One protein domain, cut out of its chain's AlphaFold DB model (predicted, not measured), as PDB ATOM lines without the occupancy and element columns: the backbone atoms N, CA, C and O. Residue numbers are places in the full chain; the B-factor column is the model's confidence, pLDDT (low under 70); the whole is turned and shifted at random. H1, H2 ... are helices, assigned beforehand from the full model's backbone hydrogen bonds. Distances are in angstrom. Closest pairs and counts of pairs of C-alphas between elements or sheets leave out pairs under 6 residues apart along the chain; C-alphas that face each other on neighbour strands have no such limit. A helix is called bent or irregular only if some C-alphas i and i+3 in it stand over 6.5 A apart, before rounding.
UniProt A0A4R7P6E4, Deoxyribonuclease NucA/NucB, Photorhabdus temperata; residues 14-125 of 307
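Overview. This is residues 14 to 125 of the 307 residues of the protein "Deoxyribonuclease NucA/NucB" of Photorhabdus temperata (UniProt A0A4R7P6E4). The long helix H3 is the spine of an elongated, all-helix domain, with H2 folded back beside its beginning and H4 folded back beside its last part. Along one side of the H3 and H4 pair the short helices H5, H6 and H7 follow one another in a broken row that ends beyond the end of H3, while the small H1 lies near H3 on the side away from that row. The contacts between helices are few, and the helices that touch are mostly aligned. You have 112 residues with seven named helices, H1 to H7 in order along the chain, and no named strand. The whole is compact, with a radius of gyration of the C-alphas of 15.3 A, and its C-alphas span 52 by 29 by 17 A.

Along the chain. Find C-alpha 14 at (169.913, 51.399, 3.135), where H1 begins; it takes residues 14 to 17 and is 5.0 A long from first to last C-alpha. H2 follows at residues 24 to 33, 14.3 A long. Go on to C-alpha 37 at (184.287, 25.244, 16.820); from there H3, residues 37 to 63, runs 38.3 A to C-alpha 63 at (156.517, 39.331, -5.547). H4 takes residues 69 to 83 and is 20.0 A long. H5, residues 96 to 106, measures 11.4 A and is irregular, with C-alphas 102 and 105 at 8.0 A. H6 is residues 111 to 115, 6.8 A long. H7, residues 117 to 125, runs 12.3 A and ends at C-alpha 125, (151.301, 40.069, -14.543).

Arrangement. Begin with H3, the hub, which touches three other helices. Look first at H2: it touches residues 39 to 47 of H3 alone, and the closest C-alphas are those of Leu 31 and Arg 40, 5.8 A apart. These two form a helical hairpin, at a shallow tilt of 14 degrees, opposite ways. H3 and H4 form a second helical hairpin, at a shallow tilt of 6 degrees, opposite ways. They only just touch, with 3 pairs of C-alphas within 8 A, residues 58 to 62 of H3 and 69 to 72 of H4 alone; Ala 62 and Leu 72 come closest, at 7.2 A. Residues 62 to 63 of H3 alone only just touch H7, again with 3 pairs within 8 A, and the closest C-alphas are those of Leu 63 and Leu 118, 6.4 A apart; the two helices run the same way at a shallow tilt of 9 degrees. H5 is close to H4 but not clearly touching, with the C-alphas of Gly 80 and Leu 103 closest at 6.2 A, and it is apart from H3. H6 is close to H3 but not clearly touching, at 7.5 A between the C-alphas of Lys 59 and Phe 113. H1 is close to H3 but not clearly touching, at 7.7 A between the C-alphas of Ile 16 and Thr 54. In the backbones of H2, H3, H4 and H7 every O i to N i+4 pair is within hydrogen-bond range; in H5 5 of 7 are, in H6 0 of 1 with 1 of 2 O i to N i+3 pairs, and H1 is too short for an O i to N i+4 pair.

Size, cuts and confidence. The two C-alphas farthest apart are those of Gln 35 and Asn 125, at 51.9 A. The printed part has no cut. The link from H4 to H5 is long, residues 84 to 95; within it look for residues 89 to 90 paired antiparallel with 93 to 94. The mean pLDDT of the printed part is 73.3, and residues 14 to 25 and 80 to 107 are under 70.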
ATOM      1  N   GLN A  14     170.062  50.858   1.788       56.03
ATOM      2  CA  GLN A  14     169.913  51.399   3.135       56.03
ATOM      3  C   GLN A  14     168.672  50.825   3.832       56.03
ATOM      4  O   GLN A  14     168.806  50.302   4.927       56.03
ATOM      5  N   ARG A  15     167.506  50.765   3.173       54.91
ATOM      6  CA  ARG A  15     166.291  50.126   3.724       54.91
ATOM      7  C   ARG A  15     166.463  48.632   4.030       54.91
ATOM      8  O   ARG A  15     165.767  48.103   4.893       54.91
ATOM      9  N   ILE A  16     167.354  47.942   3.317       54.78
ATOM     10  CA  ILE A  16     167.707  46.534   3.551       54.78
ATOM     11  C   ILE A  16     168.627  46.397   4.767       54.78
ATOM     12  O   ILE A  16     168.427  45.496   5.580       54.78
ATOM     13  N   LEU A  17     169.589  47.309   4.924       53.50
ATOM     14  CA  LEU A  17     170.446  47.396   6.110       53.50
ATOM     15  C   LEU A  17     169.647  47.822   7.357       53.50
ATOM     16  O   LEU A  17     169.849  47.263   8.434       53.50
ATOM     17  N   ASP A  18     168.662  48.708   7.195       54.19
ATOM     18  CA  ASP A  18     167.768  49.190   8.255       54.19
ATOM     19  C   ASP A  18     166.808  48.093   8.774       54.19
ATOM     20  O   ASP A  18     166.194  48.257   9.829       54.19
ATOM     21  N   LYS A  19     166.689  46.951   8.076       53.31
ATOM     22  CA  LYS A  19     165.879  45.784   8.486       53.31
ATOM     23  C   LYS A  19     166.685  44.628   9.100       53.31
ATOM     24  O   LYS A  19     166.170  43.518   9.215       53.31
ATOM     25  N   GLY A  20     167.898  44.892   9.589       55.50
ATOM     26  CA  GLY A  20     168.551  44.014  10.569       55.50
ATOM     27  C   GLY A  20     169.374  42.867   9.985       55.50
ATOM     28  O   GLY A  20     169.493  41.815  10.614       55.50
ATOM     29  N   LEU A  21     169.977  43.064   8.811       57.06
ATOM     30  CA  LEU A  21     171.062  42.187   8.381       57.06
ATOM     31  C   LEU A  21     172.265  42.359   9.315       57.06
ATOM     32  O   LEU A  21     172.789  43.471   9.411       57.06
ATOM     33  N   PRO A  22     172.765  41.292   9.963       58.31
ATOM     34  CA  PRO A  22     174.076  41.348  10.578       58.31
ATOM     35  C   PRO A  22     175.102  41.601   9.477       58.31
ATOM     36  O   PRO A  22     175.145  40.886   8.472       58.31
ATOM     37  N   SER A  23     175.913  42.640   9.655       62.50
ATOM     38  CA  SER A  23     176.938  42.967   8.678       62.50
ATOM     39  C   SER A  23     178.006  41.868   8.637       62.50
ATOM     40  O   SER A  23     178.250  41.131   9.598       62.50
ATOM     41  N   VAL A  24     178.695  41.779   7.505       60.81
ATOM     42  CA  VAL A  24     179.855  40.897   7.323       60.81
ATOM     43  C   VAL A  24     180.947  41.201   8.338       60.81
ATOM     44  O   VAL A  24     181.653  40.301   8.796       60.81
ATOM     45  N   GLU A  25     181.086  42.476   8.688       63.00
ATOM     46  CA  GLU A  25     182.044  42.952   9.677       63.00
ATOM     47  C   GLU A  25     181.682  42.464  11.081       63.00
ATOM     48  O   GLU A  25     182.557  41.937  11.773       63.00
ATOM     49  N   ASP A  26     180.403  42.528  11.465       71.50
ATOM     50  CA  ASP A  26     179.926  42.023  12.759       71.50
ATOM     51  C   ASP A  26     180.156  40.519  12.881       71.50
ATOM     52  O   ASP A  26     180.651  40.039  13.905       71.50
ATOM     53  N   MET A  27     179.862  39.760  11.823       73.00
ATOM     54  CA  MET A  27     180.132  38.325  11.821       73.00
ATOM     55  C   MET A  27     181.635  38.035  11.905       73.00
ATOM     56  O   MET A  27     182.032  37.159  12.673       73.00
ATOM     57  N   ARG A  28     182.489  38.745  11.153       70.75
ATOM     58  CA  ARG A  28     183.952  38.568  11.244       70.75
ATOM     59  C   ARG A  28     184.459  38.859  12.655       70.75
ATOM     60  O   ARG A  28     185.289  38.102  13.151       70.75
ATOM     61  N   GLY A  29     183.930  39.893  13.309       76.69
ATOM     62  CA  GLY A  29     184.224  40.205  14.707       76.69
ATOM     63  C   GLY A  29     183.808  39.078  15.655       76.69
ATOM     64  O   GLY A  29     184.626  38.606  16.445       76.69
ATOM     65  N   LYS A  30     182.571  38.581  15.528       80.50
ATOM     66  CA  LYS A  30     182.070  37.447  16.323       80.50
ATOM     67  C   LYS A  30     182.901  36.175  16.101       80.50
ATOM     68  O   LYS A  30     183.319  35.547  17.069       80.50
ATOM     69  N   LEU A  31     183.216  35.829  14.851       76.75
ATOM     70  CA  LEU A  31     184.051  34.667  14.514       76.75
ATOM     71  C   LEU A  31     185.474  34.792  15.070       76.75
ATOM     72  O   LEU A  31     186.014  33.806  15.568       76.75
ATOM     73  N   ALA A  32     186.067  35.989  15.020       77.94
ATOM     74  CA  ALA A  32     187.389  36.249  15.586       77.94
ATOM     75  C   ALA A  32     187.417  36.098  17.117       77.94
ATOM     76  O   ALA A  32     188.454  35.746  17.671       77.94
ATOM     77  N   SER A  33     186.287  36.325  17.794       84.19
ATOM     78  CA  SER A  33     186.160  36.146  19.247       84.19
ATOM     79  C   SER A  33     185.932  34.693  19.688       84.19
ATOM     80  O   SER A  33     186.062  34.385  20.872       84.19
ATOM     81  N   CYS A  34     185.622  33.782  18.757       82.06
ATOM     82  CA  CYS A  34     185.344  32.386  19.083       82.06
ATOM     83  C   CYS A  34     186.612  31.570  19.360       82.06
ATOM     84  O   CYS A  34     187.498  31.445  18.507       82.06
ATOM     85  N   GLN A  35     186.638  30.930  20.529       85.62
ATOM     86  CA  GLN A  35     187.756  30.101  20.990       85.62
ATOM     87  C   GLN A  35     187.663  28.645  20.509       85.62
ATOM     88  O   GLN A  35     188.689  27.985  20.364       85.62
ATOM     89  N   ASP A  36     186.459  28.166  20.188       79.00
ATOM     90  CA  ASP A  36     186.204  26.792  19.754       79.00
ATOM     91  C   ASP A  36     185.252  26.712  18.546       79.00
ATOM     92  O   ASP A  36     184.667  27.705  18.094       79.00
ATOM     93  N   ASP A  37     185.116  25.505  17.999       77.12
ATOM     94  CA  ASP A  37     184.287  25.244  16.820       77.12
ATOM     95  C   ASP A  37     182.784  25.281  17.117       77.12
ATOM     96  O   ASP A  37     181.992  25.578  16.221       77.12
ATOM     97  N   SER A  38     182.379  25.049  18.368       81.88
ATOM     98  CA  SER A  38     180.980  25.153  18.792       81.88
ATOM     99  C   SER A  38     180.501  26.606  18.717       81.88
ATOM    100  O   SER A  38     179.466  26.895  18.115       81.88
ATOM    101  N   CYS A  39     181.314  27.540  19.214       83.44
ATOM    102  CA  CYS A  39     181.103  28.978  19.094       83.44
ATOM    103  C   CYS A  39     181.047  29.406  17.626       83.44
ATOM    104  O   CYS A  39     180.095  30.074  17.214       83.44
ATOM    105  N   ARG A  40     182.015  28.974  16.800       78.75
ATOM    106  CA  ARG A  40     182.033  29.306  15.360       78.75
ATOM    107  C   ARG A  40     180.778  28.805  14.653       78.75
ATOM    108  O   ARG A  40     180.204  29.537  13.848       78.75
ATOM    109  N   LYS A  41     180.324  27.590  14.980       78.19
ATOM    110  CA  LYS A  41     179.079  27.013  14.458       78.19
ATOM    111  C   LYS A  41     177.852  27.819  14.887       78.19
ATOM    112  O   LYS A  41     176.976  28.058  14.056       78.19
ATOM    113  N   GLY A  42     177.792  28.254  16.145       82.25
ATOM    114  CA  GLY A  42     176.720  29.109  16.662       82.25
ATOM    115  C   GLY A  42     176.637  30.440  15.914       82.25
ATOM    116  O   GLY A  42     175.601  30.754  15.331       82.25
ATOM    117  N   VAL A  43     177.759  31.160  15.819       81.38
ATOM    118  CA  VAL A  43     177.857  32.441  15.094       81.38
ATOM    119  C   VAL A  43     177.466  32.289  13.622       81.38
ATOM    120  O   VAL A  43     176.731  33.119  13.087       81.38
ATOM    121  N   TRP A  44     177.923  31.220  12.964       77.38
ATOM    122  CA  TRP A  44     177.561  30.938  11.575       77.38
ATOM    123  C   TRP A  44     176.064  30.651  11.412       77.38
ATOM    124  O   TRP A  44     175.439  31.141  10.473       77.38
ATOM    125  N   THR A  45     175.472  29.901  12.344       79.38
ATOM    126  CA  THR A  45     174.037  29.577  12.335       79.38
ATOM    127  C   THR A  45     173.182  30.836  12.488       79.38
ATOM    128  O   THR A  45     172.256  31.032  11.701       79.38
ATOM    129  N   GLU A  46     173.517  31.718  13.433       79.19
ATOM    130  CA  GLU A  46     172.834  33.009  13.617       79.19
ATOM    131  C   GLU A  46     172.904  33.870  12.353       79.19
ATOM    132  O   GLU A  46     171.892  34.388  11.875       79.19
ATOM    133  N   TYR A  47     174.102  33.992  11.776       77.75
ATOM    134  CA  TYR A  47     174.308  34.758  10.553       77.75
ATOM    135  C   TYR A  47     173.495  34.195   9.384       77.75
ATOM    136  O   TYR A  47     172.864  34.949   8.635       77.75
ATOM    137  N   ARG A  48     173.468  32.863   9.246       76.81
ATOM    138  CA  ARG A  48     172.706  32.177   8.200       76.81
ATOM    139  C   ARG A  48     171.213  32.462   8.334       76.81
ATOM    140  O   ARG A  48     170.601  32.848   7.340       76.81
ATOM    141  N   GLN A  49     170.662  32.331   9.541       79.06
ATOM    142  CA  GLN A  49     169.248  32.589   9.827       79.06
ATOM    143  C   GLN A  49     168.854  34.034   9.513       79.06
ATOM    144  O   GLN A  49     167.859  34.265   8.826       79.06
ATOM    145  N   ALA A  50     169.649  35.008   9.958       76.81
ATOM    146  CA  ALA A  50     169.362  36.418   9.708       76.81
ATOM    147  C   ALA A  50     169.447  36.778   8.214       76.81
ATOM    148  O   ALA A  50     168.622  37.527   7.681       76.81
ATOM    149  N   SER A  51     170.413  36.190   7.508       76.94
ATOM    150  CA  SER A  51     170.564  36.410   6.074       76.94
ATOM    151  C   SER A  51     169.435  35.756   5.266       76.94
ATOM    152  O   SER A  51     168.922  36.371   4.333       76.94
ATOM    153  N   ASP A  52     168.983  34.554   5.646       78.94
ATOM    154  CA  ASP A  52     167.805  33.910   5.043       78.94
ATOM    155  C   ASP A  52     166.522  34.710   5.274       78.94
ATOM    156  O   ASP A  52     165.736  34.890   4.343       78.94
ATOM    157  N   ALA A  53     166.319  35.242   6.483       80.06
ATOM    158  CA  ALA A  53     165.177  36.103   6.781       80.06
ATOM    159  C   ALA A  53     165.142  37.341   5.867       80.06
ATOM    160  O   ALA A  53     164.083  37.726   5.359       80.06
ATOM    161  N   THR A  54     166.308  37.919   5.580       78.06
ATOM    162  CA  THR A  54     166.402  39.065   4.671       78.06
ATOM    163  C   THR A  54     166.167  38.678   3.220       78.06
ATOM    164  O   THR A  54     165.387  39.337   2.534       78.06
ATOM    165  N   ILE A  55     166.776  37.586   2.752       81.19
ATOM    166  CA  ILE A  55     166.527  37.047   1.409       81.19
ATOM    167  C   ILE A  55     165.024  36.798   1.213       81.19
ATOM    168  O   ILE A  55     164.471  37.187   0.188       81.19
ATOM    169  N   ASN A  56     164.338  36.217   2.200       85.38
ATOM    170  CA  ASN A  56     162.894  35.992   2.139       85.38
ATOM    171  C   ASN A  56     162.098  37.302   2.099       85.38
ATOM    172  O   ASN A  56     161.179  37.428   1.294       85.38
ATOM    173  N   THR A  57     162.480  38.297   2.900       82.81
ATOM    174  CA  THR A  57     161.868  39.635   2.852       82.81
ATOM    175  C   THR A  57     161.987  40.245   1.454       82.81
ATOM    176  O   THR A  57     160.996  40.714   0.900       82.81
ATOM    177  N   LEU A  58     163.170  40.169   0.839       83.12
ATOM    178  CA  LEU A  58     163.411  40.668  -0.515       83.12
ATOM    179  C   LEU A  58     162.563  39.954  -1.566       83.12
ATOM    180  O   LEU A  58     161.991  40.606  -2.439       83.12
ATOM    181  N   LYS A  59     162.442  38.627  -1.462       89.50
ATOM    182  CA  LYS A  59     161.557  37.840  -2.329       89.50
ATOM    183  C   LYS A  59     160.106  38.300  -2.201       89.50
ATOM    184  O   LYS A  59     159.454  38.508  -3.218       89.50
ATOM    185  N   HIS A  60     159.610  38.498  -0.979       88.81
ATOM    186  CA  HIS A  60     158.248  38.981  -0.746       88.81
ATOM    187  C   HIS A  60     158.012  40.367  -1.342       88.81
ATOM    188  O   HIS A  60     157.042  40.552  -2.070       88.81
ATOM    189  N   MET A  61     158.921  41.313  -1.100       83.88
ATOM    190  CA  MET A  61     158.814  42.659  -1.664       83.88
ATOM    191  C   MET A  61     158.801  42.626  -3.200       83.88
ATOM    192  O   MET A  61     157.995  43.311  -3.827       83.88
ATOM    193  N   ALA A  62     159.629  41.783  -3.825       88.62
ATOM    194  CA  ALA A  62     159.628  41.613  -5.277       88.62
ATOM    195  C   ALA A  62     158.315  41.002  -5.802       88.62
ATOM    196  O   ALA A  62     157.739  41.507  -6.762       88.62
ATOM    197  N   LEU A  63     157.789  39.958  -5.152       91.50
ATOM    198  CA  LEU A  63     156.517  39.331  -5.547       91.50
ATOM    199  C   LEU A  63     155.304  40.257  -5.368       91.50
ATOM    200  O   LEU A  63     154.332  40.136  -6.118       91.50
ATOM    201  N   ASN A  64     155.371  41.177  -4.405       88.06
ATOM    202  CA  ASN A  64     154.357  42.204  -4.162       88.06
ATOM    203  C   ASN A  64     154.483  43.414  -5.106       88.06
ATOM    204  O   ASN A  64     153.640  44.307  -5.061       88.06
ATOM    205  N   GLY A  65     155.519  43.462  -5.951       83.75
ATOM    206  CA  GLY A  65     155.792  44.593  -6.841       83.75
ATOM    207  C   GLY A  65     156.387  45.819  -6.140       83.75
ATOM    208  O   GLY A  65     156.479  46.880  -6.751       83.75
ATOM    209  N   GLU A  66     156.805  45.691  -4.877       82.00
ATOM    210  CA  GLU A  66     157.507  46.749  -4.140       82.00
ATOM    211  C   GLU A  66     158.946  46.930  -4.644       82.00
ATOM    212  O   GLU A  66     159.494  48.024  -4.528       82.00
ATOM    213  N   LEU A  67     159.549  45.868  -5.200       79.75
ATOM    214  CA  LEU A  67     160.857  45.894  -5.857       79.75
ATOM    215  C   LEU A  67     160.748  45.433  -7.308       79.75
ATOM    216  O   LEU A  67     160.201  44.365  -7.588       79.75
ATOM    217  N   SER A  68     161.342  46.199  -8.220       81.25
ATOM    218  CA  SER A  68     161.542  45.778  -9.609       81.25
ATOM    219  C   SER A  68     162.637  44.713  -9.733       81.25
ATOM    220  O   SER A  68     163.489  44.538  -8.853       81.25
ATOM    221  N   ARG A  69     162.648  44.011 -10.871       84.88
ATOM    222  CA  ARG A  69     163.680  43.023 -11.208       84.88
ATOM    223  C   ARG A  69     165.072  43.654 -11.214       84.88
ATOM    224  O   ARG A  69     166.021  43.053 -10.718       84.88
ATOM    225  N   GLU A  70     165.197  44.857 -11.760       76.56
ATOM    226  CA  GLU A  70     166.457  45.592 -11.870       76.56
ATOM    227  C   GLU A  70     167.000  45.980 -10.492       76.56
ATOM    228  O   GLU A  70     168.186  45.794 -10.211       76.56
ATOM    229  N   GLU A  71     166.123  46.473  -9.618       75.19
ATOM    230  CA  GLU A  71     166.449  46.813  -8.233       75.19
ATOM    231  C   GLU A  71     166.898  45.581  -7.448       75.19
ATOM    232  O   GLU A  71     167.952  45.593  -6.805       75.19
ATOM    233  N   LEU A  72     166.145  44.487  -7.553       80.31
ATOM    234  CA  LEU A  72     166.503  43.239  -6.900       80.31
ATOM    235  C   LEU A  72     167.832  42.691  -7.440       80.31
ATOM    236  O   LEU A  72     168.614  42.125  -6.677       80.31
ATOM    237  N   ALA A  73     168.109  42.828  -8.743       78.75
ATOM    238  CA  ALA A  73     169.335  42.318  -9.363       78.75
ATOM    239  C   ALA A  73     170.580  43.039  -8.836       78.75
ATOM    240  O   ALA A  73     171.605  42.400  -8.586       78.75
ATOM    241  N   PHE A  74     170.474  44.349  -8.610       73.81
ATOM    242  CA  PHE A  74     171.511  45.121  -7.931       73.81
ATOM    243  C   PHE A  74     171.738  44.606  -6.506       73.81
ATOM    244  O   PHE A  74     172.871  44.309  -6.127       73.81
ATOM    245  N   ILE A  75     170.657  44.428  -5.739       75.06
ATOM    246  CA  ILE A  75     170.725  43.917  -4.362       75.06
ATOM    247  C   ILE A  75     171.365  42.530  -4.322       75.06
ATOM    248  O   ILE A  75     172.230  42.284  -3.491       75.06
ATOM    249  N   ASN A  76     170.984  41.624  -5.222       78.75
ATOM    250  CA  ASN A  76     171.545  40.276  -5.297       78.75
ATOM    251  C   ASN A  76     173.063  40.284  -5.508       78.75
ATOM    252  O   ASN A  76     173.775  39.480  -4.905       78.75
ATOM    253  N   HIS A  77     173.555  41.194  -6.349       73.25
ATOM    254  CA  HIS A  77     174.983  41.347  -6.598       73.25
ATOM    255  C   HIS A  77     175.731  41.854  -5.360       73.25
ATOM    256  O   HIS A  77     176.759  41.282  -4.997       73.25
ATOM    257  N   GLU A  78     175.215  42.888  -4.687       70.88
ATOM    258  CA  GLU A  78     175.851  43.421  -3.475       70.88
ATOM    259  C   GLU A  78     175.763  42.436  -2.308       70.88
ATOM    260  O   GLU A  78     176.778  42.158  -1.673       70.88
ATOM    261  N   LEU A  79     174.603  41.802  -2.100       70.88
ATOM    262  CA  LEU A  79     174.465  40.709  -1.144       70.88
ATOM    263  C   LEU A  79     175.489  39.622  -1.439       70.88
ATOM    264  O   LEU A  79     176.228  39.268  -0.541       70.88
ATOM    265  N   GLY A  80     175.620  39.144  -2.678       69.94
ATOM    266  CA  GLY A  80     176.614  38.124  -3.026       69.94
ATOM    267  C   GLY A  80     178.051  38.478  -2.611       69.94
ATOM    268  O   GLY A  80     178.786  37.593  -2.176       69.94
ATOM    269  N   LYS A  81     178.448  39.755  -2.690       67.31
ATOM    270  CA  LYS A  81     179.771  40.220  -2.236       67.31
ATOM    271  C   LYS A  81     179.900  40.232  -0.721       67.31
ATOM    272  O   LYS A  81     180.913  39.766  -0.204       67.31
ATOM    273  N   GLU A  82     178.899  40.764  -0.027       65.06
ATOM    274  CA  GLU A  82     178.895  40.825   1.433       65.06
ATOM    275  C   GLU A  82     178.887  39.404   2.010       65.06
ATOM    276  O   GLU A  82     179.772  38.959   2.741       65.06
ATOM    277  N   LEU A  83     177.913  38.629   1.571       64.62
ATOM    278  CA  LEU A  83     177.606  37.290   2.024       64.62
ATOM    279  C   LEU A  83     178.706  36.259   1.713       64.62
ATOM    280  O   LEU A  83     178.741  35.187   2.321       64.62
ATOM    281  N   ALA A  84     179.650  36.579   0.825       62.59
ATOM    282  CA  ALA A  84     180.827  35.766   0.552       62.59
ATOM    283  C   ALA A  84     181.832  35.791   1.721       62.59
ATOM    284  O   ALA A  84     182.908  36.388   1.643       62.59
ATOM    285  N   VAL A  85     181.519  35.078   2.804       59.41
ATOM    286  CA  VAL A  85     182.448  34.867   3.919       59.41
ATOM    287  C   VAL A  85     182.916  33.423   3.977       59.41
ATOM    288  O   VAL A  85     182.140  32.490   4.157       59.41
ATOM    289  N   SER A  86     184.228  33.240   3.876       55.69
ATOM    290  CA  SER A  86     184.907  31.957   4.067       55.69
ATOM    291  C   SER A  86     185.167  31.725   5.561       55.69
ATOM    292  O   SER A  86     186.294  31.886   6.019       55.69
ATOM    293  N   GLY A  87     184.116  31.449   6.342       52.09
ATOM    294  CA  GLY A  87     184.191  31.479   7.812       52.09
ATOM    295  C   GLY A  87     184.083  30.135   8.532       52.09
ATOM    296  O   GLY A  87     184.697  29.966   9.582       52.09
ATOM    297  N   TYR A  88     183.339  29.166   7.989       54.00
ATOM    298  CA  TYR A  88     183.077  27.904   8.685       54.00
ATOM    299  C   TYR A  88     183.795  26.713   8.032       54.00
ATOM    300  O   TYR A  88     183.744  26.503   6.814       54.00
ATOM    301  N   ARG A  89     184.502  25.938   8.862       55.88
ATOM    302  CA  ARG A  89     185.193  24.694   8.511       55.88
ATOM    303  C   ARG A  89     184.595  23.572   9.351       55.88
ATOM    304  O   ARG A  89     184.663  23.632  10.570       55.88
ATOM    305  N   ALA A  90     184.054  22.549   8.699       49.66
ATOM    306  CA  ALA A  90     183.724  21.284   9.340       49.66
ATOM    307  C   ALA A  90     184.611  20.193   8.726       49.66
ATOM    308  O   ALA A  90     184.571  19.978   7.514       49.66
ATOM    309  N   ASN A  91     185.404  19.510   9.556       51.34
ATOM    310  CA  ASN A  91     186.225  18.349   9.179       51.34
ATOM    311  C   ASN A  91     187.211  18.598   8.014       51.34
ATOM    312  O   ASN A  91     187.210  17.854   7.034       51.34
ATOM    313  N   ASP A  92     188.022  19.661   8.093       48.12
ATOM    314  CA  ASP A  92     189.115  20.001   7.152       48.12
ATOM    315  C   ASP A  92     188.756  20.166   5.667       48.12
ATOM    316  O   ASP A  92     189.607  20.479   4.831       48.12
ATOM    317  N   LYS A  93     187.475  20.082   5.321       45.09
ATOM    318  CA  LYS A  93     186.962  20.538   4.036       45.09
ATOM    319  C   LYS A  93     186.448  21.951   4.254       45.09
ATOM    320  O   LYS A  93     185.578  22.190   5.091       45.09
ATOM    321  N   LEU A  94     187.021  22.915   3.531       48.88
ATOM    322  CA  LEU A  94     186.440  24.254   3.433       48.88
ATOM    323  C   LEU A  94     184.923  24.120   3.226       48.88
ATOM    324  O   LEU A  94     184.510  23.299   2.403       48.88
ATOM    325  N   GLY A  95     184.123  24.967   3.884       51.97
ATOM    326  CA  GLY A  95     182.686  25.165   3.637       51.97
ATOM    327  C   GLY A  95     182.353  25.683   2.227       51.97
ATOM    328  O   GLY A  95     181.426  26.460   2.036       51.97
ATOM    329  N   ARG A  96     183.118  25.258   1.216       52.81
ATOM    330  CA  ARG A  96     182.944  25.538  -0.204       52.81
ATOM    331  C   ARG A  96     181.577  25.065  -0.685       52.81
ATOM    332  O   ARG A  96     181.018  25.717  -1.550       52.81
ATOM    333  N   SER A  97     181.038  23.970  -0.141       55.09
ATOM    334  CA  SER A  97     179.706  23.462  -0.496       55.09
ATOM    335  C   SER A  97     178.586  24.380  -0.003       55.09
ATOM    336  O   SER A  97     177.719  24.734  -0.794       55.09
ATOM    337  N   GLU A  98     178.627  24.829   1.255       57.31
ATOM    338  CA  GLU A  98     177.644  25.780   1.796       57.31
ATOM    339  C   GLU A  98     177.768  27.158   1.141       57.31
ATOM    340  O   GLU A  98     176.770  27.723   0.707       57.31
ATOM    341  N   GLN A  99     178.992  27.667   0.970       59.69
ATOM    342  CA  GLN A  99     179.241  28.917   0.250       59.69
ATOM    343  C   GLN A  99     178.760  28.843  -1.209       59.69
ATOM    344  O   GLN A  99     178.135  29.782  -1.698       59.69
ATOM    345  N   SER A 100     179.027  27.737  -1.912       61.69
ATOM    346  CA  SER A 100     178.595  27.561  -3.309       61.69
ATOM    347  C   SER A 100     177.087  27.382  -3.427       61.69
ATOM    348  O   SER A 100     176.505  27.898  -4.378       61.69
ATOM    349  N   SER A 101     176.459  26.703  -2.459       64.31
ATOM    350  CA  SER A 101     175.000  26.637  -2.323       64.31
ATOM    351  C   SER A 101     174.414  28.041  -2.183       64.31
ATOM    352  O   SER A 101     173.417  28.374  -2.817       64.31
ATOM    353  N   TRP A 102     175.092  28.909  -1.431       63.38
ATOM    354  CA  TRP A 102     174.601  30.250  -1.174       63.38
ATOM    355  C   TRP A 102     174.783  31.234  -2.317       63.38
ATOM    356  O   TRP A 102     173.901  32.033  -2.615       63.38
ATOM    357  N   LEU A 103     175.923  31.159  -2.990       64.81
ATOM    358  CA  LEU A 103     176.213  32.025  -4.120       64.81
ATOM    359  C   LEU A 103     175.664  31.467  -5.434       64.81
ATOM    360  O   LEU A 103     175.863  32.113  -6.455       64.81
ATOM    361  N   ASN A 104     175.026  30.291  -5.439       65.94
ATOM    362  CA  ASN A 104     174.584  29.584  -6.643       65.94
ATOM    363  C   ASN A 104     175.649  29.628  -7.758       65.94
ATOM    364  O   ASN A 104     175.449  30.215  -8.824       65.94
ATOM    365  N   GLY A 105     176.851  29.136  -7.445       62.38
ATOM    366  CA  GLY A 105     177.987  29.177  -8.376       62.38
ATOM    367  C   GLY A 105     178.596  30.568  -8.619       62.38
ATOM    368  O   GLY A 105     179.303  30.751  -9.602       62.38
ATOM    369  N   GLY A 106     178.351  31.547  -7.742       60.03
ATOM    370  CA  GLY A 106     178.894  32.912  -7.847       60.03
ATOM    371  C   GLY A 106     177.912  33.955  -8.392       60.03
ATOM    372  O   GLY A 106     178.255  35.131  -8.458       60.03
ATOM    373  N   SER A 107     176.692  33.545  -8.738       65.94
ATOM    374  CA  SER A 107     175.635  34.412  -9.272       65.94
ATOM    375  C   SER A 107     174.865  35.190  -8.186       65.94
ATOM    376  O   SER A 107     174.159  36.151  -8.486       65.94
ATOM    377  N   GLY A 108     175.006  34.796  -6.916       74.38
ATOM    378  CA  GLY A 108     174.347  35.406  -5.757       74.38
ATOM    379  C   GLY A 108     173.097  34.645  -5.284       74.38
ATOM    380  O   GLY A 108     172.563  33.803  -6.017       74.38
ATOM    381  N   PRO A 109     172.612  34.931  -4.063       77.81
ATOM    382  CA  PRO A 109     171.600  34.129  -3.360       77.81
ATOM    383  C   PRO A 109     170.179  34.184  -3.941       77.81
ATOM    384  O   PRO A 109     169.365  33.302  -3.674       77.81
ATOM    385  N   LEU A 110     169.854  35.203  -4.735       83.44
ATOM    386  CA  LEU A 110     168.537  35.373  -5.357       83.44
ATOM    387  C   LEU A 110     168.491  34.843  -6.798       83.44
ATOM    388  O   LEU A 110     167.435  34.877  -7.421       83.44
ATOM    389  N   SER A 111     169.601  34.324  -7.333       79.88
ATOM    390  CA  SER A 111     169.719  33.897  -8.740       79.88
ATOM    391  C   SER A 111     168.665  32.884  -9.174       79.88
ATOM    392  O   SER A 111     168.101  33.024 -10.255       79.88
ATOM    393  N   GLY A 112     168.385  31.882  -8.333       84.25
ATOM    394  CA  GLY A 112     167.305  30.927  -8.595       84.25
ATOM    395  C   GLY A 112     165.966  31.654  -8.695       84.25
ATOM    396  O   GLY A 112     165.325  31.618  -9.738       84.25
ATOM    397  N   PHE A 113     165.643  32.435  -7.661       90.06
ATOM    398  CA  PHE A 113     164.394  33.189  -7.549       90.06
ATOM    399  C   PHE A 113     164.092  34.097  -8.749       90.06
ATOM    400  O   PHE A 113     162.947  34.153  -9.203       90.06
ATOM    401  N   PHE A 114     165.107  34.761  -9.315       86.50
ATOM    402  CA  PHE A 114     164.943  35.585 -10.520       86.50
ATOM    403  C   PHE A 114     164.364  34.829 -11.700       86.50
ATOM    404  O   PHE A 114     163.574  35.389 -12.461       86.50
ATOM    405  N   ASN A 115     164.837  33.605 -11.896       84.38
ATOM    406  CA  ASN A 115     164.557  32.827 -13.091       84.38
ATOM    407  C   ASN A 115     163.439  31.803 -12.848       84.38
ATOM    408  O   ASN A 115     163.081  31.078 -13.773       84.38
ATOM    409  N   THR A 116     162.894  31.760 -11.628       90.00
ATOM    410  CA  THR A 116     161.765  30.917 -11.233       90.00
ATOM    411  C   THR A 116     160.580  31.758 -10.771       90.00
ATOM    412  O   THR A 116     159.789  32.191 -11.608       90.00
ATOM    413  N   GLU A 117     160.427  32.008  -9.469       93.56
ATOM    414  CA  GLU A 117     159.202  32.585  -8.912       93.56
ATOM    415  C   GLU A 117     158.959  34.013  -9.407       93.56
ATOM    416  O   GLU A 117     157.826  34.350  -9.752       93.56
ATOM    417  N   LEU A 118     160.009  34.839  -9.499       92.62
ATOM    418  CA  LEU A 118     159.863  36.205  -9.997       92.62
ATOM    419  C   LEU A 118     159.485  36.213 -11.480       92.62
ATOM    420  O   LEU A 118     158.546  36.902 -11.866       92.62
ATOM    421  N   ARG A 119     160.161  35.398 -12.301       92.31
ATOM    422  CA  ARG A 119     159.861  35.276 -13.734       92.31
ATOM    423  C   ARG A 119     158.434  34.791 -13.974       92.31
ATOM    424  O   ARG A 119     157.741  35.322 -14.837       92.31
ATOM    425  N   GLN A 120     157.977  33.814 -13.195       93.69
ATOM    426  CA  GLN A 120     156.598  33.343 -13.268       93.69
ATOM    427  C   GLN A 120     155.619  34.475 -12.931       93.69
ATOM    428  O   GLN A 120     154.664  34.697 -13.672       93.69
ATOM    429  N   LYS A 121     155.884  35.230 -11.859       92.94
ATOM    430  CA  LYS A 121     155.043  36.357 -11.443       92.94
ATOM    431  C   LYS A 121     154.992  37.469 -12.494       92.94
ATOM    432  O   LYS A 121     153.925  38.028 -12.732       92.94
ATOM    433  N   GLU A 122     156.112  37.765 -13.151       91.75
ATOM    434  CA  GLU A 122     156.184  38.719 -14.266       91.75
ATOM    435  C   GLU A 122     155.300  38.285 -15.447       91.75
ATOM    436  O   GLU A 122     154.583  39.109 -16.009       91.75
ATOM    437  N   LEU A 123     155.312  36.996 -15.801       93.38
ATOM    438  CA  LEU A 123     154.485  36.442 -16.879       93.38
ATOM    439  C   LEU A 123     152.993  36.448 -16.523       93.38
ATOM    440  O   LEU A 123     152.168  36.805 -17.363       93.38
ATOM    441  N   GLU A 124     152.649  36.108 -15.279       94.12
ATOM    442  CA  GLU A 124     151.278  36.228 -14.766       94.12
ATOM    443  C   GLU A 124     150.787  37.681 -14.853       94.12
ATOM    444  O   GLU A 124     149.696  37.945 -15.358       94.12
ATOM    445  N   ASN A 125     151.617  38.643 -14.437       91.19
ATOM    446  CA  ASN A 125     151.301  40.069 -14.543       91.19
ATOM    447  C   ASN A 125     151.197  40.544 -16.007       91.19
ATOM    448  O   ASN A 125     150.482  41.503 -16.284       91.19
TER     449      ASN A 125